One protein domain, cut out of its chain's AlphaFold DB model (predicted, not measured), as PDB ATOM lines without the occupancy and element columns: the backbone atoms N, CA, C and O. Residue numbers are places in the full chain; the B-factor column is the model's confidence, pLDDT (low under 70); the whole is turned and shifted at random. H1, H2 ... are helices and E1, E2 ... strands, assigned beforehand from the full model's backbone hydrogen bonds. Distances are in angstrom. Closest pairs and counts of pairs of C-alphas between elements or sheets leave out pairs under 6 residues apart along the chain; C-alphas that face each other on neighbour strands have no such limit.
ATOM      1  N   GLY A  96      35.810 -45.598  -9.901       93.00
ATOM      2  CA  GLY A  96      36.318 -46.083  -8.616       93.00
ATOM      3  C   GLY A  96      37.252 -45.057  -7.968       93.00
ATOM      4  O   GLY A  96      38.052 -44.434  -8.656       93.00
ATOM      5  N   PHE A  97      37.165 -44.880  -6.655       92.19
ATOM      6  CA  PHE A  97      37.889 -43.875  -5.870       92.19
ATOM      7  C   PHE A  97      38.809 -44.562  -4.871       92.19
ATOM      8  O   PHE A  97      38.344 -45.337  -4.037       92.19
ATOM      9  N   TRP A  98      40.111 -44.307  -4.985       89.12
ATOM     10  CA  TRP A  98      41.131 -44.966  -4.176       89.12
ATOM     11  C   TRP A  98      41.157 -44.469  -2.738       89.12
ATOM     12  O   TRP A  98      41.259 -43.261  -2.492       89.12
ATOM     13  N   ASN A  99      41.156 -45.415  -1.803       89.25
ATOM     14  CA  ASN A  99      41.215 -45.142  -0.372       89.25
ATOM     15  C   ASN A  99      42.608 -45.260   0.249       89.25
ATOM     16  O   ASN A  99      42.775 -44.896   1.410       89.25
ATOM     17  N   GLY A 100      43.607 -45.739  -0.494       82.62
ATOM     18  CA  GLY A 100      44.963 -45.858   0.031       82.62
ATOM     19  C   GLY A 100      45.648 -44.510   0.281       82.62
ATOM     20  O   GLY A 100      45.159 -43.430  -0.081       82.62
ATOM     21  N   ASN A 101      46.816 -44.612   0.915       71.62
ATOM     22  CA  ASN A 101      47.594 -43.478   1.420       71.62
ATOM     23  C   ASN A 101      48.501 -42.823   0.362       71.62
ATOM     24  O   ASN A 101      49.038 -41.748   0.617       71.62
ATOM     25  N   ASP A 102      48.656 -43.445  -0.811       71.62
ATOM     26  CA  ASP A 102      49.459 -42.926  -1.927       71.62
ATOM     27  C   ASP A 102      48.737 -41.802  -2.706       71.62
ATOM     28  O   ASP A 102      47.774 -41.192  -2.234       71.62
ATOM     29  N   MET A 103      49.192 -41.523  -3.936       74.19
ATOM     30  CA  MET A 103      48.574 -40.541  -4.831       74.19
ATOM     31  C   MET A 103      47.066 -40.785  -4.983       74.19
ATOM     32  O   MET A 103      46.628 -41.876  -5.355       74.19
ATOM     33  N   ASN A 104      46.268 -39.739  -4.735       81.44
ATOM     34  CA  ASN A 104      44.824 -39.776  -4.950       81.44
ATOM     35  C   ASN A 104      44.546 -40.165  -6.397       81.44
ATOM     36  O   ASN A 104      44.993 -39.487  -7.323       81.44
ATOM     37  N   ARG A 105      43.811 -41.249  -6.606       82.88
ATOM     38  CA  ARG A 105      43.550 -41.776  -7.942       82.88
ATOM     39  C   ARG A 105      42.088 -42.144  -8.079       82.88
ATOM     40  O   ARG A 105      41.462 -42.665  -7.155       82.88
ATOM     41  N   ILE A 106      41.564 -41.844  -9.255       87.50
ATOM     42  CA  ILE A 106      40.237 -42.254  -9.684       87.50
ATOM     43  C   ILE A 106      40.458 -43.203 -10.851       87.50
ATOM     44  O   ILE A 106      41.301 -42.935 -11.702       87.50
ATOM     45  N   ILE A 107      39.740 -44.314 -10.887       86.44
ATOM     46  CA  ILE A 107      39.842 -45.303 -11.956       86.44
ATOM     47  C   ILE A 107      38.562 -45.338 -12.783       86.44
ATOM     48  O   ILE A 107      37.465 -45.150 -12.250       86.44
ATOM     49  N   LEU A 108      38.699 -45.587 -14.085       86.69
ATOM     50  CA  LEU A 108      37.567 -45.949 -14.938       86.69
ATOM     51  C   LEU A 108      37.144 -47.375 -14.634       86.69
ATOM     52  O   LEU A 108      37.967 -48.214 -14.255       86.69
ATOM     53  N   ASN A 109      35.872 -47.660 -14.898       87.44
ATOM     54  CA  ASN A 109      35.415 -49.030 -14.977       87.44
ATOM     55  C   ASN A 109      36.150 -49.785 -16.081       87.44
ATOM     56  O   ASN A 109      35.820 -49.678 -17.262       87.44
ATOM     57  N   TYR A 110      37.147 -50.546 -15.634       81.44
ATOM     58  CA  TYR A 110      38.046 -51.339 -16.449       81.44
ATOM     59  C   TYR A 110      37.414 -52.653 -16.911       81.44
ATOM     60  O   TYR A 110      37.907 -53.239 -17.870       81.44
ATOM     61  N   SER A 111      36.339 -53.131 -16.272       80.81
ATOM     62  CA  SER A 111      35.684 -54.390 -16.651       80.81
ATOM     63  C   SER A 111      34.695 -54.238 -17.810       80.81
ATOM     64  O   SER A 111      34.172 -55.232 -18.317       80.81
ATOM     65  N   VAL A 112      34.509 -53.004 -18.287       79.75
ATOM     66  CA  VAL A 112      33.818 -52.639 -19.532       79.75
ATOM     67  C   VAL A 112      34.653 -51.594 -20.296       79.75
ATOM     68  O   VAL A 112      35.703 -51.166 -19.821       79.75
ATOM     69  N   THR A 113      34.228 -51.156 -21.483       76.75
ATOM     70  CA  THR A 113      34.923 -50.106 -22.264       76.75
ATOM     71  C   THR A 113      34.556 -48.692 -21.828       76.75
ATOM     72  O   THR A 113      34.192 -47.847 -22.647       76.75
ATOM     73  N   THR A 114      34.642 -48.406 -20.529       81.56
ATOM     74  CA  THR A 114      34.503 -47.017 -20.076       81.56
ATOM     75  C   THR A 114      35.728 -46.233 -20.527       81.56
ATOM     76  O   THR A 114      36.861 -46.651 -20.303       81.56
ATOM     77  N   GLN A 115      35.503 -45.095 -21.172       82.06
ATOM     78  CA  GLN A 115      36.554 -44.226 -21.697       82.06
ATOM     79  C   GLN A 115      36.356 -42.816 -21.156       82.06
ATOM     80  O   GLN A 115      35.234 -42.414 -20.854       82.06
ATOM     81  N   ALA A 116      37.430 -42.047 -21.045       84.94
ATOM     82  CA  ALA A 116      37.350 -40.652 -20.638       84.94
ATOM     83  C   ALA A 116      38.434 -39.831 -21.319       84.94
ATOM     84  O   ALA A 116      39.469 -40.371 -21.680       84.94
ATOM     85  N   SER A 117      38.229 -38.528 -21.453       86.19
ATOM     86  CA  SER A 117      39.240 -37.589 -21.927       86.19
ATOM     87  C   SER A 117      39.155 -36.282 -21.146       86.19
ATOM     88  O   SER A 117      38.059 -35.822 -20.815       86.19
ATOM     89  N   LEU A 118      40.318 -35.720 -20.804       87.75
ATOM     90  CA  LEU A 118      40.420 -34.427 -20.130       87.75
ATOM     91  C   LEU A 118      39.994 -33.324 -21.100       87.75
ATOM     92  O   LEU A 118      40.447 -33.282 -22.242       87.75
ATOM     93  N   ILE A 119      39.162 -32.404 -20.627       90.38
ATOM     94  CA  ILE A 119      38.832 -31.190 -21.367       90.38
ATOM     95  C   ILE A 119      39.828 -30.125 -20.915       90.38
ATOM     96  O   ILE A 119      39.814 -29.690 -19.762       90.38
ATOM     97  N   ASN A 120      40.746 -29.743 -21.801       88.31
ATOM     98  CA  ASN A 120      41.827 -28.828 -21.446       88.31
ATOM     99  C   ASN A 120      41.320 -27.394 -21.254       88.31
ATOM    100  O   ASN A 120      40.405 -26.937 -21.938       88.31
ATOM    101  N   GLY A 121      41.949 -26.669 -20.327       89.06
ATOM    102  CA  GLY A 121      41.676 -25.246 -20.103       89.06
ATOM    103  C   GLY A 121      40.336 -24.934 -19.429       89.06
ATOM    104  O   GLY A 121      39.908 -23.783 -19.459       89.06
ATOM    105  N   VAL A 122      39.665 -25.918 -18.818       91.25
ATOM    106  CA  VAL A 122      38.407 -25.711 -18.080       91.25
ATOM    107  C   VAL A 122      38.475 -26.304 -16.670       91.25
ATOM    108  O   VAL A 122      39.091 -27.343 -16.445       91.25
ATOM    109  N   SER A 123      37.815 -25.648 -15.714       89.19
ATOM    110  CA  SER A 123      37.801 -26.035 -14.290       89.19
ATOM    111  C   SER A 123      36.391 -26.194 -13.707       89.19
ATOM    112  O   SER A 123      36.218 -26.432 -12.512       89.19
ATOM    113  N   SER A 124      35.354 -26.057 -14.535       91.50
ATOM    114  CA  SER A 124      33.959 -26.258 -14.140       91.50
ATOM    115  C   SER A 124      33.148 -26.855 -15.283       91.50
ATOM    116  O   SER A 124      33.502 -26.706 -16.455       91.50
ATOM    117  N   LEU A 125      32.023 -27.488 -14.944       92.44
ATOM    118  CA  LEU A 125      31.087 -28.001 -15.943       92.44
ATOM    119  C   LEU A 125      30.588 -26.876 -16.860       92.44
ATOM    120  O   LEU A 125      30.564 -27.050 -18.071       92.44
ATOM    121  N   ASN A 126      30.275 -25.697 -16.310       91.75
ATOM    122  CA  ASN A 126      29.818 -24.543 -17.091       91.75
ATOM    123  C   ASN A 126      30.859 -24.113 -18.137       91.75
ATOM    124  O   ASN A 126      30.501 -23.919 -19.294       91.75
ATOM    125  N   ALA A 127      32.135 -24.021 -17.745       92.81
ATOM    126  CA  ALA A 127      33.225 -23.673 -18.657       92.81
ATOM    127  C   ALA A 127      33.451 -24.747 -19.734       92.81
ATOM    128  O   ALA A 127      33.752 -24.422 -20.879       92.81
ATOM    129  N   ALA A 128      33.267 -26.026 -19.397       93.00
ATOM    130  CA  ALA A 128      33.319 -27.108 -20.379       93.00
ATOM    131  C   ALA A 128      32.196 -26.991 -21.424       93.00
ATOM    132  O   ALA A 128      32.447 -27.153 -22.615       93.00
ATOM    133  N   ARG A 129      30.970 -26.650 -20.999       90.94
ATOM    134  CA  ARG A 129      29.815 -26.515 -21.907       90.94
ATOM    135  C   ARG A 129      29.975 -25.392 -22.931       90.94
ATOM    136  O   ARG A 129      29.469 -25.521 -24.041       90.94
ATOM    137  N   THR A 130      30.657 -24.307 -22.570       90.75
ATOM    138  CA  THR A 130      30.909 -23.185 -23.487       90.75
ATOM    139  C   THR A 130      32.125 -23.413 -24.386       90.75
ATOM    140  O   THR A 130      32.232 -22.775 -25.429       90.75
ATOM    141  N   ASN A 131      33.020 -24.341 -24.031       92.81
ATOM    142  CA  ASN A 131      34.217 -24.666 -24.804       92.81
ATOM    143  C   ASN A 131      33.995 -25.884 -25.721       92.81
ATOM    144  O   ASN A 131      34.586 -26.954 -25.545       92.81
ATOM    145  N   THR A 132      33.126 -25.720 -26.720       89.12
ATOM    146  CA  THR A 132      32.743 -26.800 -27.647       89.12
ATOM    147  C   THR A 132      33.926 -27.355 -28.445       89.12
ATOM    148  O   THR A 132      33.963 -28.550 -28.708       89.12
ATOM    149  N   ALA A 133      34.943 -26.547 -28.759       91.94
ATOM    150  CA  ALA A 133      36.148 -27.017 -29.449       91.94
ATOM    151  C   ALA A 133      36.944 -28.049 -28.623       91.94
ATOM    152  O   ALA A 133      37.408 -29.062 -29.156       91.94
ATOM    153  N   GLN A 134      37.081 -27.829 -27.310       91.94
ATOM    154  CA  GLN A 134      37.747 -28.789 -26.422       91.94
ATOM    155  C   GLN A 134      36.869 -30.013 -26.135       91.94
ATOM    156  O   GLN A 134      37.391 -31.122 -26.040       91.94
ATOM    157  N   MET A 135      35.542 -29.847 -26.078       91.81
ATOM    158  CA  MET A 135      34.598 -30.974 -26.038       91.81
ATOM    159  C   MET A 135      34.741 -31.886 -27.261       91.81
ATOM    160  O   MET A 135      34.821 -33.105 -27.120       91.81
ATOM    161  N   GLU A 136      34.822 -31.300 -28.457       91.94
ATOM    162  CA  GLU A 136      35.039 -32.033 -29.707       91.94
ATOM    163  C   GLU A 136      36.399 -32.727 -29.738       91.94
ATOM    164  O   GLU A 136      36.487 -33.897 -30.102       91.94
ATOM    165  N   SER A 137      37.455 -32.053 -29.279       90.06
ATOM    166  CA  SER A 137      38.789 -32.659 -29.158       90.06
ATOM    167  C   SER A 137      38.767 -33.882 -28.230       90.06
ATOM    168  O   SER A 137      39.294 -34.940 -28.577       90.06
ATOM    169  N   ALA A 138      38.091 -33.774 -27.081       88.19
ATOM    170  CA  ALA A 138      37.919 -34.875 -26.141       88.19
ATOM    171  C   ALA A 138      37.092 -36.031 -26.736       88.19
ATOM    172  O   ALA A 138      37.461 -37.197 -26.581       88.19
ATOM    173  N   TYR A 139      36.005 -35.725 -27.449       88.50
ATOM    174  CA  TYR A 139      35.160 -36.713 -28.124       88.50
ATOM    175  C   TYR A 139      35.898 -37.459 -29.237       88.50
ATOM    176  O   TYR A 139      35.806 -38.687 -29.314       88.50
ATOM    177  N   ASN A 140      36.649 -36.732 -30.066       85.88
ATOM    178  CA  ASN A 140      37.455 -37.303 -31.140       85.88
ATOM    179  C   ASN A 140      38.548 -38.207 -30.584       85.88
ATOM    180  O   ASN A 140      38.787 -39.271 -31.143       85.88
ATOM    181  N   LEU A 141      39.157 -37.845 -29.450       80.69
ATOM    182  CA  LEU A 141      40.106 -38.727 -28.783       80.69
ATOM    183  C   LEU A 141      39.411 -40.033 -28.369       80.69
ATOM    184  O   LEU A 141      39.848 -41.111 -28.767       80.69
ATOM    185  N   ILE A 142      38.300 -39.945 -27.623       79.75
ATOM    186  CA  ILE A 142      37.544 -41.107 -27.113       79.75
ATOM    187  C   ILE A 142      37.110 -42.055 -28.245       79.75
ATOM    188  O   ILE A 142      37.168 -43.274 -28.076       79.75
ATOM    189  N   ASN A 143      36.702 -41.517 -29.400       78.25
ATOM    190  CA  ASN A 143      36.145 -42.298 -30.510       78.25
ATOM    191  C   ASN A 143      37.107 -42.550 -31.684       78.25
ATOM    192  O   ASN A 143      36.765 -43.319 -32.577       78.25
ATOM    193  N   GLY A 144      38.306 -41.966 -31.688       68.25
ATOM    194  CA  GLY A 144      39.264 -42.005 -32.801       68.25
ATOM    195  C   GLY A 144      40.028 -43.322 -32.979       68.25
ATOM    196  O   GLY A 144      41.193 -43.302 -33.363       68.25
ATOM    197  N   GLY A 145      39.429 -44.468 -32.639       56.09
ATOM    198  CA  GLY A 145      40.003 -45.809 -32.839       56.09
ATOM    199  C   GLY A 145      41.150 -46.194 -31.893       56.09
ATOM    200  O   GLY A 145      41.233 -47.340 -31.477       56.09
ATOM    201  N   SER A 146      41.961 -45.240 -31.432       52.84
ATOM    202  CA  SER A 146      43.161 -45.487 -30.611       52.84
ATOM    203  C   SER A 146      42.907 -45.722 -29.113       52.84
ATOM    204  O   SER A 146      43.854 -45.696 -28.322       52.84
ATOM    205  N   MET A 147      41.646 -45.945 -28.722       57.69
ATOM    206  CA  MET A 147      41.138 -45.793 -27.354       57.69
ATOM    207  C   MET A 147      41.532 -44.441 -26.750       57.69
ATOM    208  O   MET A 147      42.571 -44.319 -26.105       57.69
ATOM    209  N   GLY A 148      40.696 -43.414 -26.913       50.72
ATOM    210  CA  GLY A 148      40.899 -42.174 -26.173       50.72
ATOM    211  C   GLY A 148      40.612 -42.368 -24.703       50.72
ATOM    212  O   GLY A 148      39.465 -42.304 -24.265       50.72
ATOM    213  N   MET A 149      41.664 -42.650 -23.958       52.38
ATOM    214  CA  MET A 149      41.635 -42.849 -22.524       52.38
ATOM    215  C   MET A 149      42.643 -41.868 -21.937       52.38
ATOM    216  O   MET A 149      43.818 -42.181 -21.862       52.38
ATOM    217  N   GLY A 150      42.164 -40.665 -21.615       44.41
ATOM    218  CA  GLY A 150      42.815 -39.606 -20.845       44.41
ATOM    219  C   GLY A 150      44.197 -39.144 -21.319       44.41
ATOM    220  O   GLY A 150      44.695 -39.536 -22.366       44.41
ATOM    221  N   ASP A 151      44.796 -38.255 -20.525       40.84
ATOM    222  CA  ASP A 151      46.155 -37.719 -20.683       40.84
ATOM    223  C   ASP A 151      47.209 -38.835 -20.796       40.84
ATOM    224  O   ASP A 151      47.704 -39.344 -19.787       40.84
ATOM    225  N   MET A 152      47.543 -39.194 -22.040       40.12
ATOM    226  CA  MET A 152      48.453 -40.277 -22.439       40.12
ATOM    227  C   MET A 152      49.835 -40.228 -21.769       40.12
ATOM    228  O   MET A 152      50.535 -41.234 -21.778       40.12
ATOM    229  N   SER A 153      50.226 -39.100 -21.167       36.09
ATOM    230  CA  SER A 153      51.482 -38.973 -20.417       36.09
ATOM    231  C   SER A 153      51.450 -39.627 -19.025       36.09
ATOM    232  O   SER A 153      52.499 -39.804 -18.410       36.09
ATOM    233  N   THR A 154      50.267 -40.019 -18.535       36.62
ATOM    234  CA  THR A 154      50.066 -40.600 -17.190       36.62
ATOM    235  C   THR A 154      49.532 -42.036 -17.199       36.62
ATOM    236  O   THR A 154      49.371 -42.635 -16.135       36.62
ATOM    237  N   PHE A 155      49.262 -42.609 -18.379       42.81
ATOM    238  CA  PHE A 155      48.752 -43.976 -18.507       42.81
ATOM    239  C   PHE A 155      49.900 -44.968 -18.499       42.81
ATOM    240  O   PHE A 155      50.397 -45.380 -19.546       42.81
ATOM    241  N   ASP A 156      50.300 -45.369 -17.300       38.72
ATOM    242  CA  ASP A 156      51.126 -46.547 -17.154       38.72
ATOM    243  C   ASP A 156      50.234 -47.792 -17.133       38.72
ATOM    244  O   ASP A 156      49.385 -47.960 -16.256       38.72
ATOM    245  N   PHE A 157      50.424 -48.681 -18.105       48.00
ATOM    246  CA  PHE A 157      49.899 -50.040 -18.004       48.00
ATOM    247  C   PHE A 157      50.674 -50.861 -16.954       48.00
ATOM    248  O   PHE A 157      50.233 -51.934 -16.553       48.00
ATOM    249  N   HIS A 158      51.803 -50.360 -16.452       45.88
ATOM    250  CA  HIS A 158      52.688 -51.104 -15.570       45.88
ATOM    251  C   HIS A 158      52.333 -50.898 -14.102       45.88
ATOM    252  O   HIS A 158      52.921 -50.075 -13.398       45.88
ATOM    253  N   ARG A 159      51.387 -51.722 -13.644       46.59
ATOM    254  CA  ARG A 159      51.454 -52.485 -12.377       46.59
ATOM    255  C   ARG A 159      50.097 -53.055 -11.994       46.59
ATOM    256  O   ARG A 159      50.035 -54.113 -11.383       46.59
ATOM    257  N   GLU A 160      49.005 -52.405 -12.382       47.78
ATOM    258  CA  GLU A 160      47.700 -52.684 -11.775       47.78
ATOM    259  C   GLU A 160      46.544 -52.898 -12.759       47.78
ATOM    260  O   GLU A 160      45.409 -52.910 -12.313       47.78
ATOM    261  N   GLY A 161      46.742 -53.032 -14.076       49.41
ATOM    262  CA  GLY A 161      45.622 -53.307 -15.002       49.41
ATOM    263  C   GLY A 161      44.416 -52.346 -14.878       49.41
ATOM    264  O   GLY A 161      43.295 -52.691 -15.241       49.41
ATOM    265  N   GLN A 162      44.626 -51.155 -14.310       59.72
ATOM    266  CA  GLN A 162      43.600 -50.186 -13.938       59.72
ATOM    267  C   GLN A 162      43.834 -48.915 -14.742       59.72
ATOM    268  O   GLN A 162      44.922 -48.345 -14.727       59.72
ATOM    269  N   PHE A 163      42.797 -48.440 -15.424       62.28
ATOM    270  CA  PHE A 163      42.860 -47.165 -16.125       62.28
ATOM    271  C   PHE A 163      42.637 -46.028 -15.142       62.28
ATOM    272  O   PHE A 163      41.542 -45.889 -14.597       62.28
ATOM    273  N   VAL A 164      43.657 -45.205 -14.932       65.19
ATOM    274  CA  VAL A 164      43.565 -44.033 -14.064       65.19
ATOM    275  C   VAL A 164      42.952 -42.869 -14.840       65.19
ATOM    276  O   VAL A 164      43.444 -42.466 -15.885       65.19
ATOM    277  N   ILE A 165      41.881 -42.286 -14.316       70.50
ATOM    278  CA  ILE A 165      41.428 -40.948 -14.696       70.50
ATOM    279  C   ILE A 165      42.274 -39.999 -13.876       70.50
ATOM    280  O   ILE A 165      42.227 -40.070 -12.648       70.50
ATOM    281  N   GLY A 166      43.070 -39.177 -14.564       67.06
ATOM    282  CA  GLY A 166      44.168 -38.400 -13.994       67.06
ATOM    283  C   GLY A 166      43.942 -37.937 -12.555       67.06
ATOM    284  O   GLY A 166      42.872 -37.427 -12.225       67.06
ATOM    285  N   SER A 167      44.972 -38.082 -11.714       72.19
ATOM    286  CA  SER A 167      44.928 -37.735 -10.290       72.19
ATOM    287  C   SER A 167      44.348 -36.325 -10.097       72.19
ATOM    288  O   SER A 167      44.944 -35.349 -10.595       72.19
ATOM    289  N   PRO A 168      43.162 -36.180  -9.467       67.31
ATOM    290  CA  PRO A 168      42.702 -34.871  -9.062       67.31
ATOM    291  C   PRO A 168      43.662 -34.394  -7.975       67.31
ATOM    292  O   PRO A 168      43.721 -34.947  -6.876       67.31
ATOM    293  N   VAL A 169      44.433 -33.360  -8.294       64.88
ATOM    294  CA  VAL A 169      45.030 -32.521  -7.252       64.88
ATOM    295  C   VAL A 169      43.895 -31.718  -6.595       64.88
ATOM    296  O   VAL A 169      42.729 -31.864  -6.968       64.88
ATOM    297  N   ALA A 170      44.186 -30.839  -5.637       66.19
ATOM    298  CA  ALA A 170      43.163 -29.978  -5.025       66.19
ATOM    299  C   ALA A 170      42.417 -29.044  -6.018       66.19
ATOM    300  O   ALA A 170      41.573 -28.252  -5.609       66.19
ATOM    301  N   THR A 171      42.712 -29.119  -7.322       72.31
ATOM    302  CA  THR A 171      42.063 -28.358  -8.390       72.31
ATOM    303  C   THR A 171      41.031 -29.197  -9.147       72.31
ATOM    304  O   THR A 171      41.211 -30.390  -9.394       72.31
ATOM    305  N   ASN A 172      39.941 -28.542  -9.554       82.88
ATOM    306  CA  ASN A 172      38.875 -29.150 -10.347       82.88
ATOM    307  C   ASN A 172      39.372 -29.468 -11.767       82.88
ATOM    308  O   ASN A 172      39.598 -28.554 -12.561       82.88
ATOM    309  N   LYS A 173      39.475 -30.754 -12.111       89.06
ATOM    310  CA  LYS A 173      39.673 -31.215 -13.495       89.06
ATOM    311  C   LYS A 173      38.337 -31.650 -14.086       89.06
ATOM    312  O   LYS A 173      37.542 -32.271 -13.385       89.06
ATOM    313  N   VAL A 174      38.077 -31.352 -15.360       91.88
ATOM    314  CA  VAL A 174      36.816 -31.722 -16.025       91.88
ATOM    315  C   VAL A 174      37.072 -32.709 -17.153       91.88
ATOM    316  O   VAL A 174      37.938 -32.489 -17.996       91.88
ATOM    317  N   TYR A 175      36.291 -33.783 -17.179       92.38
ATOM    318  CA  TYR A 175      36.425 -34.869 -18.136       92.38
ATOM    319  C   TYR A 175      35.119 -35.095 -18.896       92.38
ATOM    320  O   TYR A 175      34.031 -35.018 -18.317       92.38
ATOM    321  N   LEU A 176      35.247 -35.431 -20.177       92.50
ATOM    322  CA  LEU A 176      34.204 -36.102 -20.942       92.50
ATOM    323  C   LEU A 176      34.378 -37.609 -20.746       92.50
ATOM    324  O   LEU A 176      35.469 -38.128 -20.966       92.50
ATOM    325  N   ILE A 177      33.328 -38.313 -20.337       91.25
ATOM    326  CA  ILE A 177      33.355 -39.744 -20.024       91.25
ATOM    327  C   ILE A 177      32.310 -40.456 -20.877       91.25
ATOM    328  O   ILE A 177      31.149 -40.065 -20.894       91.25
ATOM    329  N   LYS A 178      32.713 -41.519 -21.564       87.81
ATOM    330  CA  LYS A 178      31.852 -42.413 -22.337       87.81
ATOM    331  C   LYS A 178      31.658 -43.705 -21.560       87.81
ATOM    332  O   LYS A 178      32.624 -44.406 -21.265       87.81
ATOM    333  N   THR A 179      30.407 -44.028 -21.260       86.12
ATOM    334  CA  THR A 179      30.025 -45.269 -20.582       86.12
ATOM    335  C   THR A 179      29.253 -46.147 -21.565       86.12
ATOM    336  O   THR A 179      28.194 -45.715 -22.041       86.12
ATOM    337  N   PRO A 180      29.751 -47.346 -21.909       73.12
ATOM    338  CA  PRO A 180      29.005 -48.282 -22.735       73.12
ATOM    339  C   PRO A 180      27.878 -48.943 -21.913       73.12
ATOM    340  O   PRO A 180      28.029 -49.127 -20.703       73.12
ATOM    341  N   PRO A 181      26.759 -49.338 -22.538       64.12
ATOM    342  CA  PRO A 181      25.860 -50.333 -21.990       64.12
ATOM    343  C   PRO A 181      26.530 -51.716 -22.018       64.12
ATOM    344  O   PRO A 181      27.562 -51.937 -22.655       64.12
ATOM    345  N   VAL A 182      25.925 -52.645 -21.286       54.94
ATOM    346  CA  VAL A 182      26.380 -54.024 -21.091       54.94
ATOM    347  C   VAL A 182      26.543 -54.722 -22.436       54.94
ATOM    348  O   VAL A 182      25.552 -55.113 -23.031       54.94
ATOM    349  N   GLN A 183      27.774 -54.834 -22.924       52.00
ATOM    350  CA  GLN A 183      28.336 -55.962 -23.675       52.00
ATOM    351  C   GLN A 183      29.573 -55.477 -24.435       52.00
ATOM    352  O   GLN A 183      29.496 -54.707 -25.384       52.00
ATOM    353  N   MET A 184      30.731 -55.980 -24.027       46.78
ATOM    354  CA  MET A 184      31.956 -55.952 -24.817       46.78
ATOM    355  C   MET A 184      32.341 -57.398 -25.093       46.78
ATOM    356  O   MET A 184      33.336 -57.905 -24.579       46.78
ATOM    357  N   HIS A 185      31.495 -58.092 -25.853       46.31
ATOM    358  CA  HIS A 185      31.939 -59.298 -26.522       46.31
ATOM    359  C   HIS A 185      32.322 -58.931 -27.954       46.31
ATOM    360  O   HIS A 185      31.428 -58.596 -28.730       46.31
ATOM    361  N   PRO A 186      33.613 -58.961 -28.328       41.47
ATOM    362  CA  PRO A 186      33.991 -58.783 -29.725       41.47
ATOM    363  C   PRO A 186      33.422 -59.888 -30.634       41.47
ATOM    364  O   PRO A 186      33.234 -59.628 -31.817       41.47
ATOM    365  N   ASP A 187      33.065 -61.068 -30.106       42.88
ATOM    366  CA  ASP A 187      32.538 -62.160 -30.945       42.88
ATOM    367  C   ASP A 187      31.008 -62.127 -31.119       42.88
ATOM    368  O   ASP A 187      30.448 -63.025 -31.744       42.88
ATOM    369  N   ILE A 194      25.274 -50.204 -29.787       56.88
ATOM    370  CA  ILE A 194      25.509 -50.090 -28.359       56.88
ATOM    371  C   ILE A 194      25.149 -48.648 -27.945       56.88
ATOM    372  O   ILE A 194      25.863 -47.708 -28.298       56.88
ATOM    373  N   SER A 195      24.036 -48.453 -27.226       64.19
ATOM    374  CA  SER A 195      23.608 -47.149 -26.683       64.19
ATOM    375  C   SER A 195      24.606 -46.605 -25.659       64.19
ATOM    376  O   SER A 195      24.466 -46.829 -24.460       64.19
ATOM    377  N   VAL A 196      25.637 -45.901 -26.122       77.62
ATOM    378  CA  VAL A 196      26.614 -45.232 -25.256       77.62
ATOM    379  C   VAL A 196      26.023 -43.966 -24.640       77.62
ATOM    380  O   VAL A 196      25.340 -43.196 -25.315       77.62
ATOM    381  N   THR A 197      26.350 -43.712 -23.376       86.38
ATOM    382  CA  THR A 197      26.020 -42.445 -22.709       86.38
ATOM    383  C   THR A 197      27.292 -41.646 -22.483       86.38
ATOM    384  O   THR A 197      28.303 -42.191 -22.029       86.38
ATOM    385  N   TYR A 198      27.243 -40.351 -22.792       90.88
ATOM    386  CA  TYR A 198      28.314 -39.420 -22.463       90.88
ATOM    387  C   TYR A 198      27.974 -38.648 -21.191       90.88
ATOM    388  O   TYR A 198      26.827 -38.268 -20.945       90.88
ATOM    389  N   TRP A 199      28.999 -38.390 -20.395       93.19
ATOM    390  CA  TRP A 199      28.910 -37.667 -19.141       93.19
ATOM    391  C   TRP A 199      29.984 -36.596 -19.099       93.19
ATOM    392  O   TRP A 199      31.138 -36.851 -19.435       93.19
ATOM    393  N   LEU A 200      29.616 -35.410 -18.638       93.44
ATOM    394  CA  LEU A 200      30.579 -34.451 -18.131       93.44
ATOM    395  C   LEU A 200      30.761 -34.686 -16.640       93.44
ATOM    396  O   LEU A 200      29.768 -34.794 -15.925       93.44
ATOM    397  N   ALA A 201      32.006 -34.740 -16.174       93.62
ATOM    398  CA  ALA A 201      32.318 -34.881 -14.758       93.62
ATOM    399  C   ALA A 201      33.463 -33.951 -14.352       93.62
ATOM    400  O   ALA A 201      34.553 -34.018 -14.920       93.62
ATOM    401  N   SER A 202      33.233 -33.099 -13.352       92.69
ATOM    402  CA  SER A 202      34.293 -32.367 -12.664       92.69
ATOM    403  C   SER A 202      34.734 -33.166 -11.446       92.69
ATOM    404  O   SER A 202      33.894 -33.514 -10.614       92.69
ATOM    405  N   LEU A 203      36.031 -33.424 -11.342       91.62
ATOM    406  CA  LEU A 203      36.656 -34.227 -10.300       91.62
ATOM    407  C   LEU A 203      37.635 -33.357  -9.513       91.62
ATOM    408  O   LEU A 203      38.463 -32.662 -10.105       91.62
ATOM    409  N   ALA A 204      37.553 -33.425  -8.188       91.00
ATOM    410  CA  ALA A 204      38.443 -32.716  -7.279       91.00
ATOM    411  C   ALA A 204      38.683 -33.519  -6.000       91.00
ATOM    412  O   ALA A 204      37.869 -34.367  -5.628       91.00
ATOM    413  N   TYR A 205      39.775 -33.221  -5.300       90.56
ATOM    414  CA  TYR A 205      40.064 -33.783  -3.982       90.56
ATOM    415  C   TYR A 205      40.196 -32.668  -2.943       90.56
ATOM    416  O   TYR A 205      41.004 -31.763  -3.110       90.56
ATOM    417  N   SER A 206      39.415 -32.722  -1.861       89.25
ATOM    418  CA  SER A 206      39.411 -31.681  -0.817       89.25
ATOM    419  C   SER A 206      40.488 -31.858   0.258       89.25
ATOM    420  O   SER A 206      40.510 -31.100   1.221       89.25
ATOM    421  N   GLY A 207      41.333 -32.887   0.161       86.44
ATOM    422  CA  GLY A 207      42.223 -33.314   1.250       86.44
ATOM    423  C   GLY A 207      41.632 -34.429   2.119       86.44
ATOM    424  O   GLY A 207      42.378 -35.174   2.743       86.44
ATOM    425  N   THR A 208      40.306 -34.593   2.122       88.19
ATOM    426  CA  THR A 208      39.600 -35.613   2.923       88.19
ATOM    427  C   THR A 208      38.607 -36.441   2.109       88.19
ATOM    428  O   THR A 208      38.373 -37.608   2.424       88.19
ATOM    429  N   ALA A 209      38.057 -35.872   1.034       92.44
ATOM    430  CA  ALA A 209      37.060 -36.513   0.189       92.44
ATOM    431  C   ALA A 209      37.302 -36.219  -1.295       92.44
ATOM    432  O   ALA A 209      37.829 -35.166  -1.671       92.44
ATOM    433  N   TYR A 210      36.867 -37.145  -2.144       94.00
ATOM    434  CA  TYR A 210      36.694 -36.880  -3.566       94.00
ATOM    435  C   TYR A 210      35.356 -36.183  -3.782       94.00
ATOM    436  O   TYR A 210      34.327 -36.639  -3.285       94.00
ATOM    437  N   ASN A 211      35.367 -35.093  -4.539       92.81
ATOM    438  CA  ASN A 211      34.170 -34.364  -4.924       92.81
ATOM    439  C   ASN A 211      33.963 -34.521  -6.425       92.81
ATOM    440  O   ASN A 211      34.860 -34.252  -7.227       92.81
ATOM    441  N   VAL A 212      32.771 -34.975  -6.783       93.44
ATOM    442  CA  VAL A 212      32.362 -35.235  -8.155       93.44
ATOM    443  C   VAL A 212      31.100 -34.442  -8.418       93.44
ATOM    444  O   VAL A 212      30.116 -34.617  -7.714       93.44
ATOM    445  N   ASN A 213      31.097 -33.620  -9.461       92.75
ATOM    446  CA  ASN A 213      29.852 -33.124 -10.039       92.75
ATOM    447  C   ASN A 213      29.747 -33.684 -11.442       92.75
ATOM    448  O   ASN A 213      30.675 -33.503 -12.231       92.75
ATOM    449  N   TYR A 214      28.642 -34.348 -11.760       93.38
ATOM    450  CA  TYR A 214      28.459 -34.931 -13.083       93.38
ATOM    451  C   TYR A 214      27.112 -34.590 -13.707       93.38
ATOM    452  O   TYR A 214      26.164 -34.185 -13.037       93.38
ATOM    453  N   GLN A 215      27.044 -34.753 -15.022       92.62
ATOM    454  CA  GLN A 215      25.878 -34.459 -15.835       92.62
ATOM    455  C   GLN A 215      25.876 -35.348 -17.088       92.62
ATOM    456  O   GLN A 215      26.909 -35.485 -17.739       92.62
ATOM    457  N   ALA A 216      24.712 -35.878 -17.475       91.75
ATOM    458  CA  ALA A 216      24.537 -36.526 -18.775       91.75
ATOM    459  C   ALA A 216      24.562 -35.497 -19.917       91.75
ATOM    460  O   ALA A 216      23.942 -34.428 -19.830       91.75
ATOM    461  N   VAL A 217      25.248 -35.843 -21.002       90.75
ATOM    462  CA  VAL A 217      25.324 -35.045 -22.227       90.75
ATOM    463  C   VAL A 217      25.085 -35.937 -23.437       90.75
ATOM    464  O   VAL A 217      25.428 -37.119 -23.437       90.75
ATOM    465  N   THR A 218      24.494 -35.379 -24.482       88.44
ATOM    466  CA  THR A 218      24.332 -36.064 -25.764       88.44
ATOM    467  C   THR A 218      24.986 -35.241 -26.861       88.44
ATOM    468  O   THR A 218      25.099 -34.022 -26.763       88.44
ATOM    469  N   ARG A 219      25.455 -35.913 -27.908       88.25
ATOM    470  CA  ARG A 219      25.995 -35.283 -29.111       88.25
ATOM    471  C   ARG A 219      25.199 -35.816 -30.288       88.25
ATOM    472  O   ARG A 219      25.109 -37.033 -30.446       88.25
ATOM    473  N   ASN A 220      24.573 -34.940 -31.064       85.25
ATOM    474  CA  ASN A 220      23.815 -35.370 -32.238       85.25
ATOM    475  C   ASN A 220      24.760 -35.731 -33.408       85.25
ATOM    476  O   ASN A 220      25.975 -35.521 -33.343       85.25
ATOM    477  N   ALA A 221      24.196 -36.259 -34.496       82.62
ATOM    478  CA  ALA A 221      24.964 -36.650 -35.680       82.62
ATOM    479  C   ALA A 221      25.691 -35.469 -36.357       82.62
ATOM    480  O   ALA A 221      26.755 -35.671 -36.935       82.62
ATOM    481  N   SER A 222      25.168 -34.241 -36.244       83.81
ATOM    482  CA  SER A 222      25.804 -33.026 -36.775       83.81
ATOM    483  C   SER A 222      26.907 -32.457 -35.872       83.81
ATOM    484  O   SER A 222      27.478 -31.419 -36.189       83.81
ATOM    485  N   GLY A 223      27.201 -33.103 -34.742       83.69
ATOM    486  CA  GLY A 223      28.239 -32.680 -33.803       83.69
ATOM    487  C   GLY A 223      27.859 -31.557 -32.848       83.69
ATOM    488  O   GLY A 223      28.717 -30.905 -32.265       83.69
ATOM    489  N   THR A 224      26.567 -31.342 -32.649       88.81
ATOM    490  CA  THR A 224      26.039 -30.412 -31.658       88.81
ATOM    491  C   THR A 224      25.855 -31.120 -30.318       88.81
ATOM    492  O   THR A 224      25.196 -32.162 -30.235       88.81
ATOM    493  N   TRP A 225      26.419 -30.535 -29.260       89.69
ATOM    494  CA  TRP A 225      26.230 -30.987 -27.884       89.69
ATOM    495  C   TRP A 225      24.900 -30.499 -27.318       89.69
ATOM    496  O   TRP A 225      24.593 -29.311 -27.372       89.69
ATOM    497  N   ASN A 226      24.154 -31.417 -26.714       88.31
ATOM    498  CA  ASN A 226      22.947 -31.142 -25.956       88.31
ATOM    499  C   ASN A 226      23.149 -31.559 -24.498       88.31
ATOM    500  O   ASN A 226      23.671 -32.629 -24.175       88.31
ATOM    501  N   PHE A 227      22.701 -30.692 -23.604       85.19
ATOM    502  CA  PHE A 227      22.876 -30.825 -22.168       85.19
ATOM    503  C   PHE A 227      21.515 -31.158 -21.568       85.19
ATOM    504  O   PHE A 227      20.636 -30.303 -21.552       85.19
ATOM    505  N   ALA A 228      21.325 -32.399 -21.105       68.44
ATOM    506  CA  ALA A 228      20.013 -32.890 -20.663       68.44
ATOM    507  C   ALA A 228      19.387 -32.058 -19.516       68.44
ATOM    508  O   ALA A 228      18.173 -32.049 -19.354       68.44
ATOM    509  N   SER A 229      20.213 -31.357 -18.728       69.31
ATOM    510  CA  SER A 229      19.825 -30.393 -17.687       69.31
ATOM    511  C   SER A 229      20.983 -29.421 -17.428       69.31
ATOM    512  O   SER A 229      22.132 -29.788 -17.629       69.31
ATOM    513  N   SER A 230      20.750 -28.191 -16.967       68.25
ATOM    514  CA  SER A 230      21.842 -27.332 -16.466       68.25
ATOM    515  C   SER A 230      22.304 -27.721 -15.053       68.25
ATOM    516  O   SER A 230      23.383 -27.304 -14.626       68.25
ATOM    517  N   THR A 231      21.520 -28.546 -14.354       79.81
ATOM    518  CA  THR A 231      21.778 -29.007 -12.988       79.81
ATOM    519  C   THR A 231      22.670 -30.245 -12.995       79.81
ATOM    520  O   THR A 231      22.325 -31.273 -13.577       79.81
ATOM    521  N   SER A 232      23.813 -30.157 -12.320       88.25
ATOM    522  CA  SER A 232      24.712 -31.289 -12.089       88.25
ATOM    523  C   SER A 232      24.356 -32.053 -10.818       88.25
ATOM    524  O   SER A 232      23.850 -31.463  -9.864       88.25
ATOM    525  N   THR A 233      24.697 -33.337 -10.762       92.25
ATOM    526  CA  THR A 233      24.592 -34.151  -9.548       92.25
ATOM    527  C   THR A 233      25.903 -34.100  -8.758       92.25
ATOM    528  O   THR A 233      26.912 -34.592  -9.273       92.25
ATOM    529  N   PRO A 234      25.914 -33.529  -7.537       92.94
ATOM    530  CA  PRO A 234      27.069 -33.571  -6.653       92.94
ATOM    531  C   PRO A 234      27.155 -34.903  -5.905       92.94
ATOM    532  O   PRO A 234      26.149 -35.440  -5.439       92.94
ATOM    533  N   VAL A 235      28.371 -35.412  -5.743       94.44
ATOM    534  CA  VAL A 235      28.698 -36.574  -4.915       94.44
ATOM    535  C   VAL A 235      29.985 -36.281  -4.157       94.44
ATOM    536  O   VAL A 235      30.991 -35.895  -4.752       94.44
ATOM    537  N   SER A 236      29.952 -36.487  -2.842       94.19
ATOM    538  CA  SER A 236      31.131 -36.431  -1.982       94.19
ATOM    539  C   SER A 236      31.436 -37.836  -1.469       94.19
ATOM    540  O   SER A 236      30.561 -38.496  -0.908       94.19
ATOM    541  N   ILE A 237      32.658 -38.311  -1.704       95.12
ATOM    542  CA  ILE A 237      33.129 -39.639  -1.309       95.12
ATOM    543  C   ILE A 237      34.268 -39.460  -0.305       95.12
ATOM    544  O   ILE A 237      35.404 -39.165  -0.686       95.12
ATOM    545  N   ALA A 238      33.957 -39.611   0.983       93.62
ATOM    546  CA  ALA A 238      34.953 -39.600   2.051       93.62
ATOM    547  C   ALA A 238      35.810 -40.871   2.008       93.62
ATOM    548  O   ALA A 238      35.266 -41.959   1.799       93.62
ATOM    549  N   LYS A 239      37.123 -40.735   2.246       91.56
ATOM    550  CA  LYS A 239      38.021 -41.896   2.333       91.56
ATOM    551  C   LYS A 239      37.633 -42.815   3.495       91.56
ATOM    552  O   LYS A 239      37.187 -42.358   4.545       91.56
ATOM    553  N   THR A 240      37.859 -44.115   3.324       91.88
ATOM    554  CA  THR A 240      37.607 -45.136   4.353       91.88
ATOM    555  C   THR A 240      38.666 -46.232   4.334       91.88
ATOM    556  O   THR A 240      39.124 -46.629   3.272       91.88
ATOM    557  N   ALA A 241      39.016 -46.772   5.503       89.88
ATOM    558  CA  ALA A 241      39.945 -47.899   5.619       89.88
ATOM    559  C   ALA A 241      39.299 -49.266   5.305       89.88
ATOM    560  O   ALA A 241      40.006 -50.254   5.134       89.88
ATOM    561  N   ASN A 242      37.964 -49.338   5.224       90.56
ATOM    562  CA  ASN A 242      37.244 -50.611   5.077       90.56
ATOM    563  C   ASN A 242      37.257 -51.157   3.644       90.56
ATOM    564  O   ASN A 242      37.017 -52.345   3.432       90.56
ATOM    565  N   TYR A 243      37.491 -50.296   2.653       90.88
ATOM    566  CA  TYR A 243      37.423 -50.644   1.239       90.88
ATOM    567  C   TYR A 243      38.650 -50.120   0.518       90.88
ATOM    568  O   TYR A 243      39.002 -48.958   0.682       90.88
ATOM    569  N   GLN A 244      39.219 -50.927  -0.374       86.81
ATOM    570  CA  GLN A 244      40.279 -50.478  -1.272       86.81
ATOM    571  C   GLN A 244      39.797 -49.342  -2.191       86.81
ATOM    572  O   GLN A 244      40.479 -48.332  -2.390       86.81
ATOM    573  N   TYR A 245      38.605 -49.536  -2.751       91.06
ATOM    574  CA  TYR A 245      37.943 -48.607  -3.644       91.06
ATOM    575  C   TYR A 245      36.488 -48.431  -3.230       91.06
ATOM    576  O   TYR A 245      35.803 -49.394  -2.886       91.06
ATOM    577  N   GLN A 246      36.001 -47.199  -3.317       94.31
ATOM    578  CA  GLN A 246      34.568 -46.912  -3.360       94.31
ATOM    579  C   GLN A 246      34.165 -46.613  -4.795       94.31
ATOM    580  O   GLN A 246      34.978 -46.128  -5.573       94.31
ATOM    581  N   PHE A 247      32.921 -46.889  -5.159       95.56
ATOM    582  CA  PHE A 247      32.487 -46.819  -6.549       95.56
ATOM    583  C   PHE A 247      31.229 -45.975  -6.686       95.56
ATOM    584  O   PHE A 247      30.410 -45.927  -5.770       95.56
ATOM    585  N   ILE A 248      31.050 -45.335  -7.839       95.69
ATOM    586  CA  ILE A 248      29.783 -44.689  -8.209       95.69
ATOM    587  C   ILE A 248      29.327 -45.170  -9.579       95.69
ATOM    588  O   ILE A 248      30.145 -45.522 -10.436       95.69
ATOM    589  N   LYS A 249      28.019 -45.090  -9.812       94.12
ATOM    590  CA  LYS A 249      27.402 -45.242 -11.126       94.12
ATOM    591  C   LYS A 249      26.624 -43.980 -11.461       94.12
ATOM    592  O   LYS A 249      25.715 -43.587 -10.741       94.12
ATOM    593  N   PHE A 250      26.978 -43.340 -12.568       92.75
ATOM    594  CA  PHE A 250      26.253 -42.156 -13.017       92.75
ATOM    595  C   PHE A 250      24.790 -42.487 -13.326       92.75
ATOM    596  O   PHE A 250      24.490 -43.533 -13.899       92.75
ATOM    597  N   GLY A 251      23.892 -41.582 -12.935       89.50
ATOM    598  CA  GLY A 251      22.443 -41.779 -13.040       89.50
ATOM    599  C   GLY A 251      21.840 -42.648 -11.930       89.50
ATOM    600  O   GLY A 251      20.624 -42.795 -11.882       89.50
ATOM    601  N   THR A 252      22.651 -43.194 -11.019       91.00
ATOM    602  CA  THR A 252      22.189 -43.935  -9.841       91.00
ATOM    603  C   THR A 252      22.589 -43.175  -8.572       91.00
ATOM    604  O   THR A 252      23.768 -42.862  -8.412       91.00
ATOM    605  N   PRO A 253      21.648 -42.845  -7.669       89.06
ATOM    606  CA  PRO A 253      21.983 -42.191  -6.407       89.06
ATOM    607  C   PRO A 253      22.879 -43.066  -5.517       89.06
ATOM    608  O   PRO A 253      22.629 -44.260  -5.369       89.06
ATOM    609  N   GLY A 254      23.872 -42.453  -4.869       89.69
ATOM    610  CA  GLY A 254      24.716 -43.105  -3.862       89.69
ATOM    611  C   GLY A 254      25.937 -43.858  -4.408       89.69
ATOM    612  O   GLY A 254      26.300 -43.755  -5.581       89.69
ATOM    613  N   LEU A 255      26.609 -44.582  -3.507       94.12
ATOM    614  CA  LEU A 255      27.752 -45.435  -3.841       94.12
ATOM    615  C   LEU A 255      27.273 -46.778  -4.408       94.12
ATOM    616  O   LEU A 255      26.270 -47.331  -3.962       94.12
ATOM    617  N   ALA A 256      28.022 -47.324  -5.360       93.75
ATOM    618  CA  ALA A 256      27.796 -48.652  -5.910       93.75
ATOM    619  C   ALA A 256      28.503 -49.727  -5.069       93.75
ATOM    620  O   ALA A 256      29.700 -49.626  -4.789       93.75
ATOM    621  N   THR A 257      27.780 -50.795  -4.725       91.69
ATOM    622  CA  THR A 257      28.357 -51.993  -4.102       91.69
ATOM    623  C   THR A 257      28.986 -52.870  -5.181       91.69
ATOM    624  O   THR A 257      28.288 -53.449  -6.014       91.69
TER     625      THR A 257
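This is residues 96 to 187 and 194 to 257 of the 421 residues of the protein "HmuY protein" of Pedobacter caeni (UniProt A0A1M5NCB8). A long, twisted sheet of E3 to E8 makes the core, with the short helix H1 and the longer H2 packed on it and meeting at a corner. On the side away from the helices a small sheet of E2, E1 and E9 sits near E6 and E8, only loosely joined to them, and a long loop of residues 144 to 172 runs from H2 to E4. The printed part has 156 residues, with the order E1 E2 E3 H1 H2 E4 E5 E6 E7 E8 E9; neighbour strands are antiparallel in both sheets, the larger branched at E6, the smaller in the order E2 E1 E9. The class is mixed, helices and strands, with under half of the residues in named elements. The whole is compact, with a radius of gyration of the C-alphas of 15.0 A and spans of 47 by 39 by 31 A.

E1, residues 96 to 98, begins with C-alpha 96 at (36.318, -46.083, -8.616). E2 is residues 106 to 108 and E3 residues 115 to 118. H1 is residues 125 to 130, and H2, residues 132 to 143, is 16.1 A long. E4, residues 173 to 179, is 18.5 A long, E5, residues 197 to 205, 25.0 A, and E6, residues 209 to 219, 31.3 A. E7 is residues 225 to 227, E8 residues 233 to 238, 16.5 A long, and E9 residues 245 to 248, ending with C-alpha 248 at (29.783, -44.689, -8.209).

E1 and E2 form a hairpin, with N 107 and O 96 2.8 A apart; E9 is beside E1, with N 97 and O 246 2.7 A apart. In the larger sheet E3 and E4 pair through N 117 and O 176, 2.8 A, and E4 and E5 through N 177 and O 199, 2.8 A. E5, E6 and E7 form a meander, each strand the antiparallel neighbour of the one before; N 202 and O 213 are 2.8 A apart, and N 226 and O 218 2.8 A. E8 lies on the same side of E6 as E7, with N 235 and O 212 2.7 A apart. H1 is on this sheet at a height of 7.6 A, its closest C-alphas to E5 being Leu 125 and Ser 202, 6.3 A. H2 is on it too, closest to E3 at the C-alphas of Ser 117 and Ala 138, 5.2 A. H1 and H2 only just touch, only at the corner, with 3 pairs of C-alphas within 8 A, the closest Ala 128 and Met 135 at 7.0 A; H2 does so with residues 134 to 135 alone, and their lines stand about perpendicular, at 74 degrees. Every O i to N i+4 pair is within hydrogen-bond range in H1 and H2. The closest C-alphas of E1 and E6 are those of Phe 97 and Tyr 210, 7.5 A.

The C-alphas of Ser 222 and Ala 241, 47.1 A apart, are the two farthest apart. Residues 188 to 193 are not printed, and C-alphas 187 and 194 are 14.2 A apart across this cut, in the link from E4 to E5. The link from H2 to E4 is long, 29 residues, and in it residues 164 to 165 pair with residues 106 to 107 of E2. Mean pLDDT of the printed part is 80.0; 37 residues are under 70, among them residues 144 to 164 and 181 to 187.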